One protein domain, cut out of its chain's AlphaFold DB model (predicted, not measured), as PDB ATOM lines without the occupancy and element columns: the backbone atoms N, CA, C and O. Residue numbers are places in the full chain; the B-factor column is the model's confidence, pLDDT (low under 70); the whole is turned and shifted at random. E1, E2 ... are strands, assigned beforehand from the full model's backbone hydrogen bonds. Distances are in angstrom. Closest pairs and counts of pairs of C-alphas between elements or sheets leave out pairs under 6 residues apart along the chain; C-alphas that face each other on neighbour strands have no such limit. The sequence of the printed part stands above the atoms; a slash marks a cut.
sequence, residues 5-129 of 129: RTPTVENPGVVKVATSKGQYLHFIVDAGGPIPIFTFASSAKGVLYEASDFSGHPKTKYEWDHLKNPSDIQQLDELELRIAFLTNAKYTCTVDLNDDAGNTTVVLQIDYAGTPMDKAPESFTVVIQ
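This is residues 5 to 129 of the 129 residues of an uncharacterized protein of Acidobacteria bacterium (UniProt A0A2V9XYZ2). Two strongly twisted five-stranded sheets lie face to face as a sandwich, E1, E9, E8, E3, E6 in one layer and E2, E10, E7, E4, E5 in the other, their strands at 18 degrees to each other. The chain passes from one layer to the other again and again, with hairpins E4-E5 and E8-E9 inside single layers. The printed part has 125 residues with ten named strands, E1 to E10 in order, and no named helix; the class is all strand. The first sheet is antiparallel throughout, the second mixed. The whole is compact, with a radius of gyration of the C-alphas of 14.2 A and spans of 42 by 28 by 26 A.

E1, residues 5 to 9, begins with C-alpha 5 at (19.221, -4.880, 189.090). E2 is residues 14 to 17, and E3, residues 24 to 31, is 22.9 A long. E4 is residues 37 to 42, 17.2 A, E5 residues 46 to 50 and E6 residues 61 to 66, 16.7 A. E7, residues 76 to 84, measures 26.6 A, and E8, residues 90 to 98, 25.6 A. E9, residues 104 to 113, measures 26.0 A and bends by 56 degrees at residue 107. E10, residues 119 to 128, is 29.0 A long and ends with C-alpha 128 at (28.989, -20.269, 168.476).

In the first sheet, edge strand E1 is antiparallel to E9, with N 6 and O 111 2.8 A apart, within hydrogen-bond range. E9 and E8 are a hairpin, with N 95 and O 108 at 2.8 A. E8 and E3 are antiparallel at 164 degrees, with N 26 and O 96 at 2.8 A. E3 is antiparallel to E6, the other edge strand, with N 29 and O 62 at 2.8 A. In the second sheet, edge strand E2 is parallel to E10 at 47 degrees, with N 15 and O 125 at 2.8 A. E10 is antiparallel to E7, with N 81 and O 122 at 2.8 A. E7 is antiparallel to E4, with N 82 and O 39 at 2.8 A. E4 and edge strand E5 are a hairpin, with N 40 and O 49 at 2.8 A. Across the sandwich, the parts that face each other are 10.2 A centre to centre, and E9 and E10 are near each other.

The C-alphas of Ser 20 and Pro 116, the two farthest apart, are 42.5 A apart. The printed part has no cut, and no link is long. Mean pLDDT of the printed part is 89.6; residues 70 to 75 are under 70.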
ATOM      1  N   ARG A   5      18.923  -3.600 189.740       93.81
ATOM      2  CA  ARG A   5      19.221  -4.880 189.090       93.81
ATOM      3  C   ARG A   5      19.539  -5.923 190.162       93.81
ATOM      4  O   ARG A   5      20.533  -5.775 190.869       93.81
ATOM      5  N   THR A   6      18.719  -6.961 190.265       96.12
ATOM      6  CA  THR A   6      18.857  -8.045 191.247       96.12
ATOM      7  C   THR A   6      19.046  -9.374 190.507       96.12
ATOM      8  O   THR A   6      18.064 -10.012 190.123       96.12
ATOM      9  N   PRO A   7      20.295  -9.784 190.237       94.94
ATOM     10  CA  PRO A   7      20.586 -11.047 189.567       94.94
ATOM     11  C   PRO A   7      20.343 -12.241 190.502       94.94
ATOM     12  O   PRO A   7      20.841 -12.276 191.625       94.94
ATOM     13  N   THR A   8      19.602 -13.238 190.019       96.69
ATOM     14  CA  THR A   8      19.573 -14.599 190.591       96.69
ATOM     15  C   THR A   8      20.674 -15.456 189.964       96.69
ATOM     16  O   THR A   8      21.358 -16.203 190.661       96.69
ATOM     17  N   VAL A   9      20.883 -15.296 188.653       95.56
ATOM     18  CA  VAL A   9      22.050 -15.793 187.921       95.56
ATOM     19  C   VAL A   9      22.706 -14.587 187.261       95.56
ATOM     20  O   VAL A   9      22.064 -13.877 186.485       95.56
ATOM     21  N   GLU A  10      23.964 -14.330 187.623       94.19
ATOM     22  CA  GLU A  10      24.726 -13.197 187.100       94.19
ATOM     23  C   GLU A  10      24.878 -13.263 185.588       94.19
ATOM     24  O   GLU A  10      24.880 -14.340 184.991       94.19
ATOM     25  N   ASN A  11      25.064 -12.095 184.975       91.81
ATOM     26  CA  ASN A  11      25.358 -12.065 183.553       91.81
ATOM     27  C   ASN A  11      26.706 -12.756 183.304       91.81
ATOM     28  O   ASN A  11      27.720 -12.337 183.870       91.81
ATOM     29  N   PRO A  12      26.735 -13.795 182.455       90.62
ATOM     30  CA  PRO A  12      27.936 -14.585 182.223       90.62
ATOM     31  C   PRO A  12      29.006 -13.820 181.427       90.62
ATOM     32  O   PRO A  12      30.136 -14.294 181.304       90.62
ATOM     33  N   GLY A  13      28.666 -12.669 180.840       93.25
ATOM     34  CA  GLY A  13      29.473 -11.878 179.912       93.25
ATOM     35  C   GLY A  13      29.615 -12.551 178.546       93.25
ATOM     36  O   GLY A  13      29.470 -11.905 177.510       93.25
ATOM     37  N   VAL A  14      29.852 -13.863 178.545       93.75
ATOM     38  CA  VAL A  14      29.981 -14.707 177.363       93.75
ATOM     39  C   VAL A  14      29.206 -16.008 177.564       93.75
ATOM     40  O   VAL A  14      29.442 -16.732 178.529       93.75
ATOM     41  N   VAL A  15      28.345 -16.355 176.610       93.31
ATOM     42  CA  VAL A  15      27.650 -17.646 176.545       93.31
ATOM     43  C   VAL A  15      28.162 -18.432 175.346       93.31
ATOM     44  O   VAL A  15      28.210 -17.928 174.225       93.31
ATOM     45  N   LYS A  16      28.558 -19.684 175.574       92.81
ATOM     46  CA  LYS A  16      28.950 -20.605 174.501       92.81
ATOM     47  C   LYS A  16      27.744 -21.436 174.092       92.81
ATOM     48  O   LYS A  16      27.106 -22.029 174.957       92.81
ATOM     49  N   VAL A  17      27.465 -21.495 172.792       91.81
ATOM     50  CA  VAL A  17      26.307 -22.215 172.245       91.81
ATOM     51  C   VAL A  17      26.784 -23.171 171.158       91.81
ATOM     52  O   VAL A  17      27.221 -22.744 170.089       91.81
ATOM     53  N   ALA A  18      26.706 -24.475 171.423       91.06
ATOM     54  CA  ALA A  18      27.051 -25.508 170.453       91.06
ATOM     55  C   ALA A  18      25.871 -25.786 169.505       91.06
ATOM     56  O   ALA A  18      25.183 -26.802 169.627       91.06
ATOM     57  N   THR A  19      25.621 -24.874 168.562       89.12
ATOM     58  CA  THR A  19      24.504 -24.992 167.597       89.12
ATOM     59  C   THR A  19      24.600 -26.267 166.755       89.12
ATOM     60  O   THR A  19      23.588 -26.892 166.451       89.12
ATOM     61  N   SER A  20      25.823 -26.734 166.474       86.75
ATOM     62  CA  SER A  20      26.095 -28.017 165.808       86.75
ATOM     63  C   SER A  20      25.589 -29.245 166.581       86.75
ATOM     64  O   SER A  20      25.430 -30.318 165.999       86.75
ATOM     65  N   LYS A  21      25.326 -29.096 167.884       88.00
ATOM     66  CA  LYS A  21      24.763 -30.119 168.777       88.00
ATOM     67  C   LYS A  21      23.301 -29.843 169.149       88.00
ATOM     68  O   LYS A  21      22.807 -30.451 170.093       88.00
ATOM     69  N   GLY A  22      22.640 -28.917 168.454       89.62
ATOM     70  CA  GLY A  22      21.251 -28.556 168.735       89.62
ATOM     71  C   GLY A  22      21.074 -27.636 169.941       89.62
ATOM     72  O   GLY A  22      19.987 -27.579 170.503       89.62
ATOM     73  N   GLN A  23      22.128 -26.939 170.388       94.12
ATOM     74  CA  GLN A  23      21.976 -25.946 171.451       94.12
ATOM     75  C   GLN A  23      21.445 -24.619 170.914       94.12
ATOM     76  O   GLN A  23      21.895 -24.140 169.872       94.12
ATOM     77  N   TYR A  24      20.542 -23.998 171.667       93.81
ATOM     78  CA  TYR A  24      19.962 -22.694 171.360       93.81
ATOM     79  C   TYR A  24      19.653 -21.920 172.643       93.81
ATOM     80  O   TYR A  24      19.605 -22.489 173.735       93.81
ATOM     81  N   LEU A  25      19.452 -20.611 172.507       94.81
ATOM     82  CA  LEU A  25      19.042 -19.759 173.617       94.81
ATOM     83  C   LEU A  25      17.531 -19.565 173.587       94.81
ATOM     84  O   LEU A  25      16.967 -19.278 172.533       94.81
ATOM     85  N   HIS A  26      16.898 -19.681 174.743       96.44
ATOM     86  CA  HIS A  26      15.501 -19.342 174.945       96.44
ATOM     87  C   HIS A  26      15.420 -18.134 175.874       96.44
ATOM     88  O   HIS A  26      15.923 -18.159 176.996       96.44
ATOM     89  N   PHE A  27      14.834 -17.054 175.376       96.25
ATOM     90  CA  PHE A  27      14.692 -15.804 176.102       96.25
ATOM     91  C   PHE A  27      13.284 -15.694 176.652       96.25
ATOM     92  O   PHE A  27      12.318 -15.925 175.926       96.25
ATOM     93  N   ILE A  28      13.183 -15.271 177.906       96.50
ATOM     94  CA  ILE A  28      11.925 -15.014 178.593       96.50
ATOM     95  C   ILE A  28      11.997 -13.617 179.206       96.50
ATOM     96  O   ILE A  28      12.936 -13.282 179.930       96.50
ATOM     97  N   VAL A  29      10.989 -12.795 178.923       95.50
ATOM     98  CA  VAL A  29      10.776 -11.503 179.580       95.50
ATOM     99  C   VAL A  29       9.403 -11.508 180.238       95.50
ATOM    100  O   VAL A  29       8.375 -11.435 179.560       95.50
ATOM    101  N   ASP A  30       9.395 -11.555 181.567       94.75
ATOM    102  CA  ASP A  30       8.199 -11.401 182.387       94.75
ATOM    103  C   ASP A  30       8.054  -9.936 182.815       94.75
ATOM    104  O   ASP A  30       8.883  -9.372 183.525       94.75
ATOM    105  N   ALA A  31       6.984  -9.291 182.372       91.50
ATOM    106  CA  ALA A  31       6.659  -7.908 182.665       91.50
ATOM    107  C   ALA A  31       5.651  -7.810 183.818       91.50
ATOM    108  O   ALA A  31       4.535  -8.323 183.740       91.50
ATOM    109  N   GLY A  32       6.005  -7.070 184.870       83.19
ATOM    110  CA  GLY A  32       5.172  -6.877 186.061       83.19
ATOM    111  C   GLY A  32       4.062  -5.828 185.915       83.19
ATOM    112  O   GLY A  32       3.677  -5.224 186.915       83.19
ATOM    113  N   GLY A  33       3.587  -5.546 184.698       77.50
ATOM    114  CA  GLY A  33       2.610  -4.490 184.433       77.50
ATOM    115  C   GLY A  33       1.954  -4.570 183.046       77.50
ATOM    116  O   GLY A  33       2.257  -5.473 182.265       77.50
ATOM    117  N   PRO A  34       1.014  -3.651 182.747       70.19
ATOM    118  CA  PRO A  34       0.065  -3.808 181.648       70.19
ATOM    119  C   PRO A  34       0.620  -3.474 180.261       70.19
ATOM    120  O   PRO A  34      -0.013  -3.852 179.285       70.19
ATOM    121  N   ILE A  35       1.738  -2.747 180.139       85.19
ATOM    122  CA  ILE A  35       2.304  -2.370 178.831       85.19
ATOM    123  C   ILE A  35       3.831  -2.449 178.911       85.19
ATOM    124  O   ILE A  35       4.460  -1.524 179.425       85.19
ATOM    125  N   PRO A  36       4.454  -3.536 178.439       87.94
ATOM    126  CA  PRO A  36       5.903  -3.634 178.361       87.94
ATOM    127  C   PRO A  36       6.472  -3.009 177.111       87.94
ATOM    128  O   PRO A  36       5.889  -3.069 176.032       87.94
ATOM    129  N   ILE A  37       7.658  -2.446 177.287       90.31
ATOM    130  CA  ILE A  37       8.449  -1.852 176.227       90.31
ATOM    131  C   ILE A  37       9.847  -2.435 176.373       90.31
ATOM    132  O   ILE A  37      10.565  -2.130 177.329       90.31
ATOM    133  N   PHE A  38      10.208  -3.292 175.428       92.81
ATOM    134  CA  PHE A  38      11.553  -3.817 175.292       92.81
ATOM    135  C   PHE A  38      11.919  -3.961 173.818       92.81
ATOM    136  O   PHE A  38      11.040  -4.075 172.958       92.81
ATOM    137  N   THR A  39      13.222  -3.998 173.574       95.19
ATOM    138  CA  THR A  39      13.831  -4.262 172.274       95.19
ATOM    139  C   THR A  39      14.937  -5.289 172.481       95.19
ATOM    140  O   THR A  39      15.783  -5.110 173.356       95.19
ATOM    141  N   PHE A  40      14.934  -6.351 171.685       94.56
ATOM    142  CA  PHE A  40      16.008  -7.332 171.601       94.56
ATOM    143  C   PHE A  40      16.743  -7.152 170.274       94.56
ATOM    144  O   PHE A  40      16.132  -7.163 169.201       94.56
ATOM    145  N   ALA A  41      18.054  -6.965 170.355       93.19
ATOM    146  CA  ALA A  41      18.904  -6.671 169.218       93.19
ATOM    147  C   ALA A  41      20.151  -7.558 169.206       93.19
ATOM    148  O   ALA A  41      20.642  -8.006 170.242       93.19
ATOM    149  N   SER A  42      20.654  -7.770 168.000       90.06
ATOM    150  CA  SER A  42      21.909  -8.441 167.688       90.06
ATOM    151  C   SER A  42      22.821  -7.431 166.999       90.06
ATOM    152  O   SER A  42      22.366  -6.664 166.143       90.06
ATOM    153  N   SER A  43      24.109  -7.410 167.338       88.06
ATOM    154  CA  SER A  43      25.071  -6.532 166.662       88.06
ATOM    155  C   SER A  43      25.231  -6.890 165.182       88.06
ATOM    156  O   SER A  43      25.504  -6.017 164.355       88.06
ATOM    157  N   ALA A  44      24.979  -8.149 164.831       84.38
ATOM    158  CA  ALA A  44      25.008  -8.645 163.466       84.38
ATOM    159  C   ALA A  44      23.770  -8.293 162.624       84.38
ATOM    160  O   ALA A  44      23.887  -8.091 161.411       84.38
ATOM    161  N   LYS A  45      22.575  -8.276 163.229       84.38
ATOM    162  CA  LYS A  45      21.292  -8.172 162.502       84.38
ATOM    163  C   LYS A  45      20.481  -6.913 162.828       84.38
ATOM    164  O   LYS A  45      19.490  -6.641 162.154       84.38
ATOM    165  N   GLY A  46      20.901  -6.129 163.817       89.38
ATOM    166  CA  GLY A  46      20.135  -5.005 164.345       89.38
ATOM    167  C   GLY A  46      18.997  -5.473 165.252       89.38
ATOM    168  O   GLY A  46      19.118  -6.473 165.958       89.38
ATOM    169  N   VAL A  47      17.888  -4.734 165.258       93.50
ATOM    170  CA  VAL A  47      16.705  -5.085 166.055       93.50
ATOM    171  C   VAL A  47      16.059  -6.349 165.492       93.50
ATOM    172  O   VAL A  47      15.689  -6.388 164.321       93.50
ATOM    173  N   LEU A  48      15.940  -7.374 166.336       92.00
ATOM    174  CA  LEU A  48      15.335  -8.661 165.995       92.00
ATOM    175  C   LEU A  48      13.874  -8.731 166.432       92.00
ATOM    176  O   LEU A  48      13.040  -9.204 165.666       92.00
ATOM    177  N   TYR A  49      13.588  -8.272 167.654       93.69
ATOM    178  CA  TYR A  49      12.246  -8.292 168.227       93.69
ATOM    179  C   TYR A  49      11.987  -7.064 169.092       93.69
ATOM    180  O   TYR A  49      12.838  -6.637 169.875       93.69
ATOM    181  N   GLU A  50      10.766  -6.560 169.023       94.31
ATOM    182  CA  GLU A  50      10.201  -5.583 169.944       94.31
ATOM    183  C   GLU A  50       8.937  -6.145 170.597       94.31
ATOM    184  O   GLU A  50       8.300  -7.071 170.088       94.31
ATOM    185  N   ALA A  51       8.528  -5.575 171.733       90.94
ATOM    186  CA  ALA A  51       7.340  -6.040 172.456       90.94
ATOM    187  C   ALA A  51       6.068  -6.114 171.578       90.94
ATOM    188  O   ALA A  51       5.224  -6.985 171.798       90.94
ATOM    189  N   SER A  52       5.929  -5.224 170.588       91.81
ATOM    190  CA  SER A  52       4.796  -5.174 169.655       91.81
ATOM    191  C   SER A  52       4.776  -6.293 168.613       91.81
ATOM    192  O   SER A  52       3.718  -6.544 168.038       91.81
ATOM    193  N   ASP A  53       5.898  -6.978 168.381       92.62
ATOM    194  CA  ASP A  53       5.992  -8.043 167.371       92.62
ATOM    195  C   ASP A  53       5.306  -9.340 167.824       92.62
ATOM    196  O   ASP A  53       4.990 -10.220 167.020       92.62
ATOM    197  N   PHE A  54       5.033  -9.469 169.124       90.06
ATOM    198  CA  PHE A  54       4.407 -10.649 169.703       90.06
ATOM    199  C   PHE A  54       2.881 -10.549 169.622       90.06
ATOM    200  O   PHE A  54       2.255  -9.638 170.170       90.06
ATOM    201  N   SER A  55       2.255 -11.535 168.974       90.44
ATOM    202  CA  SER A  55       0.802 -11.566 168.763       90.44
ATOM    203  C   SER A  55       0.031 -11.454 170.078       90.44
ATOM    204  O   SER A  55       0.335 -12.161 171.029       90.44
ATOM    205  N   GLY A  56      -0.989 -10.597 170.158       83.62
ATOM    206  CA  GLY A  56      -1.765 -10.411 171.392       83.62
ATOM    207  C   GLY A  56      -1.086  -9.532 172.448       83.62
ATOM    208  O   GLY A  56      -1.421  -9.641 173.622       83.62
ATOM    209  N   HIS A  57      -0.133  -8.688 172.048       82.75
ATOM    210  CA  HIS A  57       0.357  -7.578 172.863       82.75
ATOM    211  C   HIS A  57      -0.792  -6.601 173.241       82.75
ATOM    212  O   HIS A  57      -1.631  -6.302 172.385       82.75
ATOM    213  N   PRO A  58      -0.827  -6.069 174.482       87.25
ATOM    214  CA  PRO A  58       0.144  -6.302 175.547       87.25
ATOM    215  C   PRO A  58      -0.069  -7.616 176.309       87.25
ATOM    216  O   PRO A  58      -1.185  -8.035 176.601       87.25
ATOM    217  N   LYS A  59       1.054  -8.232 176.683       89.12
ATOM    218  CA  LYS A  59       1.169  -9.410 177.551       89.12
ATOM    219  C   LYS A  59       2.077  -9.134 178.740       89.12
ATOM    220  O   LYS A  59       2.868  -8.194 178.715       89.12
ATOM    221  N   THR A  60       2.012 -10.017 179.730       89.50
ATOM    222  CA  THR A  60       2.937 -10.057 180.870       89.50
ATOM    223  C   THR A  60       4.118 -11.001 180.654       89.50
ATOM    224  O   THR A  60       5.027 -10.973 181.463       89.50
ATOM    225  N   LYS A  61       4.130 -11.826 179.600       93.44
ATOM    226  CA  LYS A  61       5.212 -12.777 179.310       93.44
ATOM    227  C   LYS A  61       5.511 -12.824 177.812       93.44
ATOM    228  O   LYS A  61       4.578 -12.927 177.008       93.44
ATOM    229  N   TYR A  62       6.792 -12.735 177.460       94.19
ATOM    230  CA  TYR A  62       7.316 -12.771 176.091       94.19
ATOM    231  C   TYR A  62       8.418 -13.808 176.021       94.19
ATOM    232  O   TYR A  62       9.298 -13.810 176.875       94.19
ATOM    233  N   GLU A  63       8.352 -14.676 175.020       95.25
ATOM    234  CA  GLU A  63       9.243 -15.826 174.904       95.25
ATOM    235  C   GLU A  63       9.646 -16.009 173.446       95.25
ATOM    236  O   GLU A  63       8.783 -15.970 172.562       95.25
ATOM    237  N   TRP A  64      10.937 -16.197 173.183       94.75
ATOM    238  CA  TRP A  64      11.447 -16.471 171.840       94.75
ATOM    239  C   TRP A  64      12.735 -17.291 171.879       94.75
ATOM    240  O   TRP A  64      13.491 -17.252 172.850       94.75
ATOM    241  N   ASP A  65      12.993 -18.012 170.791       93.94
ATOM    242  CA  ASP A  65      14.223 -18.776 170.598       93.94
ATOM    243  C   ASP A  65      15.212 -17.980 169.734       93.94
ATOM    244  O   ASP A  65      14.823 -17.305 168.779       93.94
ATOM    245  N   HIS A  66      16.505 -18.101 170.027       91.12
ATOM    246  CA  HIS A  66      17.594 -17.529 169.242       91.12
ATOM    247  C   HIS A  66      18.664 -18.593 168.958       91.12
ATOM    248  O   HIS A  66      18.972 -19.418 169.817       91.12
ATOM    249  N   LEU A  67      19.226 -18.579 167.741       89.44
ATOM    250  CA  LEU A  67      20.157 -19.592 167.205       89.44
ATOM    251  C   LEU A  67      19.578 -21.000 167.010       89.44
ATOM    252  O   LEU A  67      20.320 -21.936 166.720       89.44
ATOM    253  N   LYS A  68      18.257 -21.161 167.108       86.69
ATOM    254  CA  LYS A  68      17.597 -22.441 166.827       86.69
ATOM    255  C   LYS A  68      17.550 -22.765 165.333       86.69
ATOM    256  O   LYS A  68      17.588 -23.929 164.949       86.69
ATOM    257  N   ASN A  69      17.469 -21.737 164.485       82.19
ATOM    258  CA  ASN A  69      17.440 -21.907 163.037       82.19
ATOM    259  C   ASN A  69      18.840 -21.695 162.432       82.19
ATOM    260  O   ASN A  69      19.526 -20.738 162.794       82.19
ATOM    261  N   PRO A  70      19.254 -22.499 161.434       66.94
ATOM    262  CA  PRO A  70      20.572 -22.372 160.799       66.94
ATOM    263  C   PRO A  70      20.864 -20.999 160.169       66.94
ATOM    264  O   PRO A  70      22.022 -20.617 160.028       66.94
ATOM    265  N   SER A  71      19.828 -20.235 159.804       69.75
ATOM    266  CA  SER A  71      19.942 -18.869 159.266       69.75
ATOM    267  C   SER A  71      20.376 -17.820 160.298       69.75
ATOM    268  O   SER A  71      20.601 -16.657 159.949       69.75
ATOM    269  N   ASP A  72      20.461 -18.198 161.573       64.81
ATOM    270  CA  ASP A  72      20.846 -17.313 162.672       64.81
ATOM    271  C   ASP A  72      22.331 -17.390 163.035       64.81
ATOM    272  O   ASP A  72      22.808 -16.575 163.814       64.81
ATOM    273  N   ILE A  73      23.084 -18.305 162.418       64.69
ATOM    274  CA  ILE A  73      24.461 -18.617 162.801       64.69
ATOM    275  C   ILE A  73      25.445 -17.570 162.250       64.69
ATOM    276  O   ILE A  73      25.753 -17.553 161.056       64.69
ATOM    277  N   GLN A  74      26.002 -16.743 163.137       65.94
ATOM    278  CA  GLN A  74      27.227 -15.966 162.909       65.94
ATOM    279  C   GLN A  74      28.275 -16.324 163.971       65.94
ATOM    280  O   GLN A  74      27.925 -16.542 165.123       65.94
ATOM    281  N   GLN A  75      29.560 -16.415 163.602       64.31
ATOM    282  CA  GLN A  75      30.616 -16.958 164.485       64.31
ATOM    283  C   GLN A  75      30.711 -16.266 165.858       64.31
ATOM    284  O   GLN A  75      31.060 -16.919 166.842       64.31
ATOM    285  N   LEU A  76      30.397 -14.970 165.920       76.75
ATOM    286  CA  LEU A  76      30.311 -14.168 167.136       76.75
ATOM    287  C   LEU A  76      29.153 -13.187 166.980       76.75
ATOM    288  O   LEU A  76      29.062 -12.529 165.943       76.75
ATOM    289  N   ASP A  77      28.309 -13.078 168.001       84.38
ATOM    290  CA  ASP A  77      27.231 -12.092 168.032       84.38
ATOM    291  C   ASP A  77      27.135 -11.460 169.422       84.38
ATOM    292  O   ASP A  77      27.289 -12.139 170.439       84.38
ATOM    293  N   GLU A  78      26.911 -10.152 169.471       89.06
ATOM    294  CA  GLU A  78      26.627  -9.451 170.722       89.06
ATOM    295  C   GLU A  78      25.122  -9.242 170.801       89.06
ATOM    296  O   GLU A  78      24.530  -8.605 169.928       89.06
ATOM    297  N   LEU A  79      24.512  -9.794 171.845       91.25
ATOM    298  CA  LEU A  79      23.082  -9.683 172.077       91.25
ATOM    299  C   LEU A  79      22.827  -8.627 173.134       91.25
ATOM    300  O   LEU A  79      23.472  -8.617 174.182       91.25
ATOM    301  N   GLU A  80      21.858  -7.763 172.867       92.38
ATOM    302  CA  GLU A  80      21.467  -6.682 173.755       92.38
ATOM    303  C   GLU A  80      19.946  -6.669 173.923       92.38
ATOM    304  O   GLU A  80      19.183  -6.569 172.960       92.38
ATOM    305  N   LEU A  81      19.500  -6.743 175.174       92.38
ATOM    306  CA  LEU A  81      18.123  -6.523 175.579       92.38
ATOM    307  C   LEU A  81      18.013  -5.140 176.220       92.38
ATOM    308  O   LEU A  81      18.648  -4.855 177.231       92.38
ATOM    309  N   ARG A  82      17.166  -4.277 175.667       92.50
ATOM    310  CA  ARG A  82      16.832  -2.975 176.253       92.50
ATOM    311  C   ARG A  82      15.429  -3.015 176.823       92.50
ATOM    312  O   ARG A  82      14.490  -3.323 176.102       92.50
ATOM    313  N   ILE A  83      15.279  -2.627 178.084       90.31
ATOM    314  CA  ILE A  83      13.998  -2.562 178.791       90.31
ATOM    315  C   ILE A  83      13.692  -1.106 179.155       90.31
ATOM    316  O   ILE A  83      14.564  -0.392 179.656       90.31
ATOM    317  N   ALA A  84      12.452  -0.661 178.936       88.19
ATOM    318  CA  ALA A  84      11.971   0.658 179.342       88.19
ATOM    319  C   ALA A  84      10.828   0.564 180.370       88.19
ATOM    320  O   ALA A  84       9.851  -0.168 180.197       88.19
ATOM    321  N   PHE A  85      10.927   1.364 181.435       86.88
ATOM    322  CA  PHE A  85      10.033   1.346 182.600       86.88
ATOM    323  C   PHE A  85       8.910   2.393 182.520       86.88
ATOM    324  O   PHE A  85       8.337   2.774 183.534       86.88
ATOM    325  N   LEU A  86       8.578   2.889 181.320       82.94
ATOM    326  CA  LEU A  86       7.605   3.980 181.123       82.94
ATOM    327  C   LEU A  86       6.235   3.688 181.755       82.94
ATOM    328  O   LEU A  86       5.628   4.567 182.358       82.94
ATOM    329  N   THR A  87       5.777   2.448 181.623       78.12
ATOM    330  CA  THR A  87       4.462   1.964 182.071       78.12
ATOM    331  C   THR A  87       4.562   0.766 183.013       78.12
ATOM    332  O   THR A  87       3.597   0.445 183.704       78.12
ATOM    333  N   ASN A  88       5.733   0.132 183.079       81.50
ATOM    334  CA  ASN A  88       6.007  -1.025 183.920       81.50
ATOM    335  C   ASN A  88       7.063  -0.688 184.960       81.50
ATOM    336  O   ASN A  88       8.116  -0.161 184.625       81.50
ATOM    337  N   ALA A  89       6.813  -1.070 186.211       85.38
ATOM    338  CA  ALA A  89       7.762  -0.860 187.302       85.38
ATOM    339  C   ALA A  89       8.767  -2.013 187.462       85.38
ATOM    340  O   ALA A  89       9.769  -1.850 188.155       85.38
ATOM    341  N   LYS A  90       8.486  -3.185 186.876       91.81
ATOM    342  CA  LYS A  90       9.262  -4.413 187.085       91.81
ATOM    343  C   LYS A  90       9.336  -5.270 185.828       91.81
ATOM    344  O   LYS A  90       8.334  -5.392 185.122       91.81
ATOM    345  N   TYR A  91      10.491  -5.888 185.616       93.25
ATOM    346  CA  TYR A  91      10.718  -6.918 184.610       93.25
ATOM    347  C   TYR A  91      11.602  -8.016 185.192       93.25
ATOM    348  O   TYR A  91      12.516  -7.709 185.948       93.25
ATOM    349  N   THR A  92      11.385  -9.254 184.782       95.62
ATOM    350  CA  THR A  92      12.327 -10.353 184.982       95.62
ATOM    351  C   THR A  92      12.784 -10.812 183.608       95.62
ATOM    352  O   THR A  92      11.959 -11.059 182.730       95.62
ATOM    353  N   CYS A  93      14.096 -10.873 183.400       95.50
ATOM    354  CA  CYS A  93      14.684 -11.454 182.202       95.50
ATOM    355  C   CYS A  93      15.365 -12.761 182.573       95.50
ATOM    356  O   CYS A  93      16.238 -12.767 183.443       95.50
ATOM    357  N   THR A  94      14.994 -13.828 181.878       97.31
ATOM    358  CA  THR A  94      15.635 -15.135 181.972       97.31
ATOM    359  C   THR A  94      16.151 -15.521 180.595       97.31
ATOM    360  O   THR A  94      15.476 -15.314 179.586       97.31
ATOM    361  N   VAL A  95      17.361 -16.068 180.554       96.94
ATOM    362  CA  VAL A  95      17.934 -16.682 179.362       96.94
ATOM    363  C   VAL A  95      18.344 -18.093 179.724       96.94
ATOM    364  O   VAL A  95      19.171 -18.308 180.614       96.94
ATOM    365  N   ASP A  96      17.788 -19.032 178.981       97.44
ATOM    366  CA  ASP A  96      18.037 -20.452 179.114       97.44
ATOM    367  C   ASP A  96      18.878 -20.939 177.935       97.44
ATOM    368  O   ASP A  96      18.614 -20.605 176.781       97.44
ATOM    369  N   LEU A  97      19.888 -21.754 178.218       96.44
ATOM    370  CA  LEU A  97      20.570 -22.578 177.231       96.44
ATOM    371  C   LEU A  97      19.866 -23.930 177.182       96.44
ATOM    372  O   LEU A  97      19.966 -24.722 178.124       96.44
ATOM    373  N   ASN A  98      19.180 -24.179 176.074       96.50
ATOM    374  CA  ASN A  98      18.477 -25.424 175.818       96.50
ATOM    375  C   ASN A  98      19.250 -26.284 174.823       96.50
ATOM    376  O   ASN A  98      20.007 -25.766 174.000       96.50
ATOM    377  N   ASP A  99      19.034 -27.595 174.878       92.44
ATOM    378  CA  ASP A  99      19.460 -28.535 173.844       92.44
ATOM    379  C   ASP A  99      18.286 -29.358 173.291       92.44
ATOM    380  O   ASP A  99      17.192 -29.403 173.861       92.44
ATOM    381  N   ASP A 100      18.515 -30.031 172.162       86.50
ATOM    382  CA  ASP A 100      17.524 -30.908 171.523       86.50
ATOM    383  C   ASP A 100      17.170 -32.149 172.364       86.50
ATOM    384  O   ASP A 100      16.165 -32.813 172.102       86.50
ATOM    385  N   ALA A 101      17.974 -32.476 173.382       87.56
ATOM    386  CA  ALA A 101      17.683 -33.553 174.325       87.56
ATOM    387  C   ALA A 101      16.717 -33.111 175.444       87.56
ATOM    388  O   ALA A 101      16.296 -33.946 176.247       87.56
ATOM    389  N   GLY A 102      16.333 -31.829 175.477       85.75
ATOM    390  CA  GLY A 102      15.420 -31.256 176.462       85.75
ATOM    391  C   GLY A 102      16.099 -30.838 177.766       85.75
ATOM    392  O   GLY A 102      15.404 -30.602 178.753       85.75
ATOM    393  N   ASN A 103      17.432 -30.755 177.800       92.44
ATOM    394  CA  ASN A 103      18.137 -30.182 178.939       92.44
ATOM    395  C   ASN A 103      18.066 -28.657 178.874       92.44
ATOM    396  O   ASN A 103      18.280 -28.059 177.819       92.44
ATOM    397  N   THR A 104      17.849 -28.042 180.033       95.75
ATOM    398  CA  THR A 104      17.778 -26.590 180.201       95.75
ATOM    399  C   THR A 104      18.767 -26.156 181.271       95.75
ATOM    400  O   THR A 104      18.792 -26.711 182.370       95.75
ATOM    401  N   THR A 105      19.585 -25.153 180.958       96.19
ATOM    402  CA  THR A 105      20.470 -24.483 181.917       96.19
ATOM    403  C   THR A 105      20.182 -22.991 181.909       96.19
ATOM    404  O   THR A 105      20.375 -22.343 180.888       96.19
ATOM    405  N   VAL A 106      19.786 -22.430 183.050       96.94
ATOM    406  CA  VAL A 106      19.628 -20.977 183.190       96.94
ATOM    407  C   VAL A 106      21.009 -20.325 183.141       96.94
ATOM    408  O   VAL A 106      21.841 -20.571 184.016       96.94
ATOM    409  N   VAL A 107      21.271 -19.513 182.116       96.31
ATOM    410  CA  VAL A 107      22.559 -18.819 181.937       96.31
ATOM    411  C   VAL A 107      22.516 -17.366 182.391       96.31
ATOM    412  O   VAL A 107      23.563 -16.796 182.674       96.31
ATOM    413  N   LEU A 108      21.324 -16.777 182.485       96.38
ATOM    414  CA  LEU A 108      21.101 -15.438 183.020       96.38
ATOM    415  C   LEU A 108      19.698 -15.380 183.617       96.38
ATOM    416  O   LEU A 108      18.746 -15.847 183.000       96.38
ATOM    417  N   GLN A 109      19.560 -14.786 184.799       97.31
ATOM    418  CA  GLN A 109      18.255 -14.505 185.389       97.31
ATOM    419  C   GLN A 109      18.352 -13.267 186.265       97.31
ATOM    420  O   GLN A 109      19.054 -13.269 187.279       97.31
ATOM    421  N   ILE A 110      17.652 -12.208 185.876       96.44
ATOM    422  CA  ILE A 110      17.778 -10.895 186.500       96.44
ATOM    423  C   ILE A 110      16.406 -10.264 186.668       96.44
ATOM    424  O   ILE A 110      15.658 -10.106 185.701       96.44
ATOM    425  N   ASP A 111      16.132  -9.820 187.891       95.75
ATOM    426  CA  ASP A 111      15.004  -8.955 188.188       95.75
ATOM    427  C   ASP A 111      15.431  -7.492 188.088       95.75
ATOM    428  O   ASP A 111      16.403  -7.053 188.706       95.75
ATOM    429  N   TYR A 112      14.663  -6.713 187.342       93.75
ATOM    430  CA  TYR A 112      14.824  -5.278 187.219       93.75
ATOM    431  C   TYR A 112      13.623  -4.564 187.819       93.75
ATOM    432  O   TYR A 112      12.471  -4.884 187.518       93.75
ATOM    433  N   ALA A 113      13.886  -3.535 188.617       93.31
ATOM    434  CA  ALA A 113      12.869  -2.625 189.122       93.31
ATOM    435  C   ALA A 113      13.280  -1.175 188.861       93.31
ATOM    436  O   ALA A 113      14.411  -0.783 189.138       93.31
ATOM    437  N   GLY A 114      12.354  -0.374 188.347       90.50
ATOM    438  CA  GLY A 114      12.624   0.999 187.938       90.50
ATOM    439  C   GLY A 114      11.419   1.912 188.121       90.50
ATOM    440  O   GLY A 114      10.313   1.474 188.446       90.50
ATOM    441  N   THR A 115      11.655   3.203 187.923       88.56
ATOM    442  CA  THR A 115      10.623   4.242 187.915       88.56
ATOM    443  C   THR A 115      10.244   4.620 186.481       88.56
ATOM    444  O   THR A 115      10.999   4.320 185.549       88.56
ATOM    445  N   PRO A 116       9.090   5.283 186.268       85.12
ATOM    446  CA  PRO A 116       8.722   5.780 184.950       85.12
ATOM    447  C   PRO A 116       9.868   6.565 184.313       85.12
ATOM    448  O   PRO A 116      10.495   7.386 184.978       85.12
ATOM    449  N   MET A 117      10.108   6.330 183.021       83.88
ATOM    450  CA  MET A 117      11.210   6.898 182.217       83.88
ATOM    451  C   MET A 117      12.575   6.226 182.369       83.88
ATOM    452  O   MET A 117      13.434   6.461 181.515       83.88
ATOM    453  N   ASP A 118      12.784   5.370 183.373       89.38
ATOM    454  CA  ASP A 118      14.041   4.635 183.483       89.38
ATOM    455  C   ASP A 118      14.181   3.615 182.336       89.38
ATOM    456  O   ASP A 118      13.200   3.107 181.777       89.38
ATOM    457  N   LYS A 119      15.431   3.322 181.970       88.31
ATOM    458  CA  LYS A 119      15.794   2.317 180.967       88.31
ATOM    459  C   LYS A 119      16.967   1.496 181.483       88.31
ATOM    460  O   LYS A 119      17.869   2.057 182.102       88.31
ATOM    461  N   ALA A 120      16.970   0.203 181.192       91.00
ATOM    462  CA  ALA A 120      18.076  -0.692 181.504       91.00
ATOM    463  C   ALA A 120      18.442  -1.518 180.265       91.00
ATOM    464  O   ALA A 120      17.576  -2.230 179.749       91.00
ATOM    465  N   PRO A 121      19.679  -1.402 179.757       92.62
ATOM    466  CA  PRO A 121      20.234  -2.372 178.832       92.62
ATOM    467  C   PRO A 121      20.857  -3.548 179.596       92.62
ATOM    468  O   PRO A 121      21.424  -3.366 180.673       92.62
ATOM    469  N   GLU A 122      20.801  -4.728 178.998       94.00
ATOM    470  CA  GLU A 122      21.535  -5.919 179.404       94.00
ATOM    471  C   GLU A 122      22.139  -6.547 178.149       94.00
ATOM    472  O   GLU A 122      21.416  -6.780 177.181       94.00
ATOM    473  N   SER A 123      23.447  -6.806 178.135       93.56
ATOM    474  CA  SER A 123      24.111  -7.397 176.971       93.56
ATOM    475  C   SER A 123      25.097  -8.490 177.342       93.56
ATOM    476  O   SER A 123      25.715  -8.462 178.405       93.56
ATOM    477  N   PHE A 124      25.252  -9.470 176.459       92.56
ATOM    478  CA  PHE A 124      26.272 -10.506 176.575       92.56
ATOM    479  C   PHE A 124      26.702 -10.984 175.190       92.56
ATOM    480  O   PHE A 124      25.977 -10.872 174.203       92.56
ATOM    481  N   THR A 125      27.914 -11.523 175.115       92.56
ATOM    482  CA  THR A 125      28.456 -12.086 173.878       92.56
ATOM    483  C   THR A 125      28.041 -13.542 173.736       92.56
ATOM    484  O   THR A 125      28.152 -14.319 174.684       92.56
ATOM    485  N   VAL A 126      27.642 -13.944 172.537       90.56
ATOM    486  CA  VAL A 126      27.438 -15.344 172.179       90.56
ATOM    487  C   VAL A 126      28.576 -15.825 171.292       90.56
ATOM    488  O   VAL A 126      28.902 -15.220 170.272       90.56
ATOM    489  N   VAL A 127      29.185 -16.937 171.697       89.94
ATOM    490  CA  VAL A 127      30.230 -17.631 170.942       89.94
ATOM    491  C   VAL A 127      29.654 -18.940 170.424       89.94
ATOM    492  O   VAL A 127      29.350 -19.840 171.214       89.94
ATOM    493  N   ILE A 128      29.518 -19.055 169.104       84.88
ATOM    494  CA  ILE A 128      28.989 -20.269 168.476       84.88
ATOM    495  C   ILE A 128      30.102 -21.315 168.334       84.88
ATOM    496  O   ILE A 128      31.210 -20.995 167.896       84.88
ATOM    497  N   GLN A 129      29.803 -22.563 168.715       80.12
ATOM    498  CA  GLN A 129      30.713 -23.716 168.640       80.12
ATOM    499  C   GLN A 129      30.175 -24.875 167.790       80.12
ATOM    500  O   GLN A 129      28.941 -25.104 167.732       80.12
TER     501      GLN A 129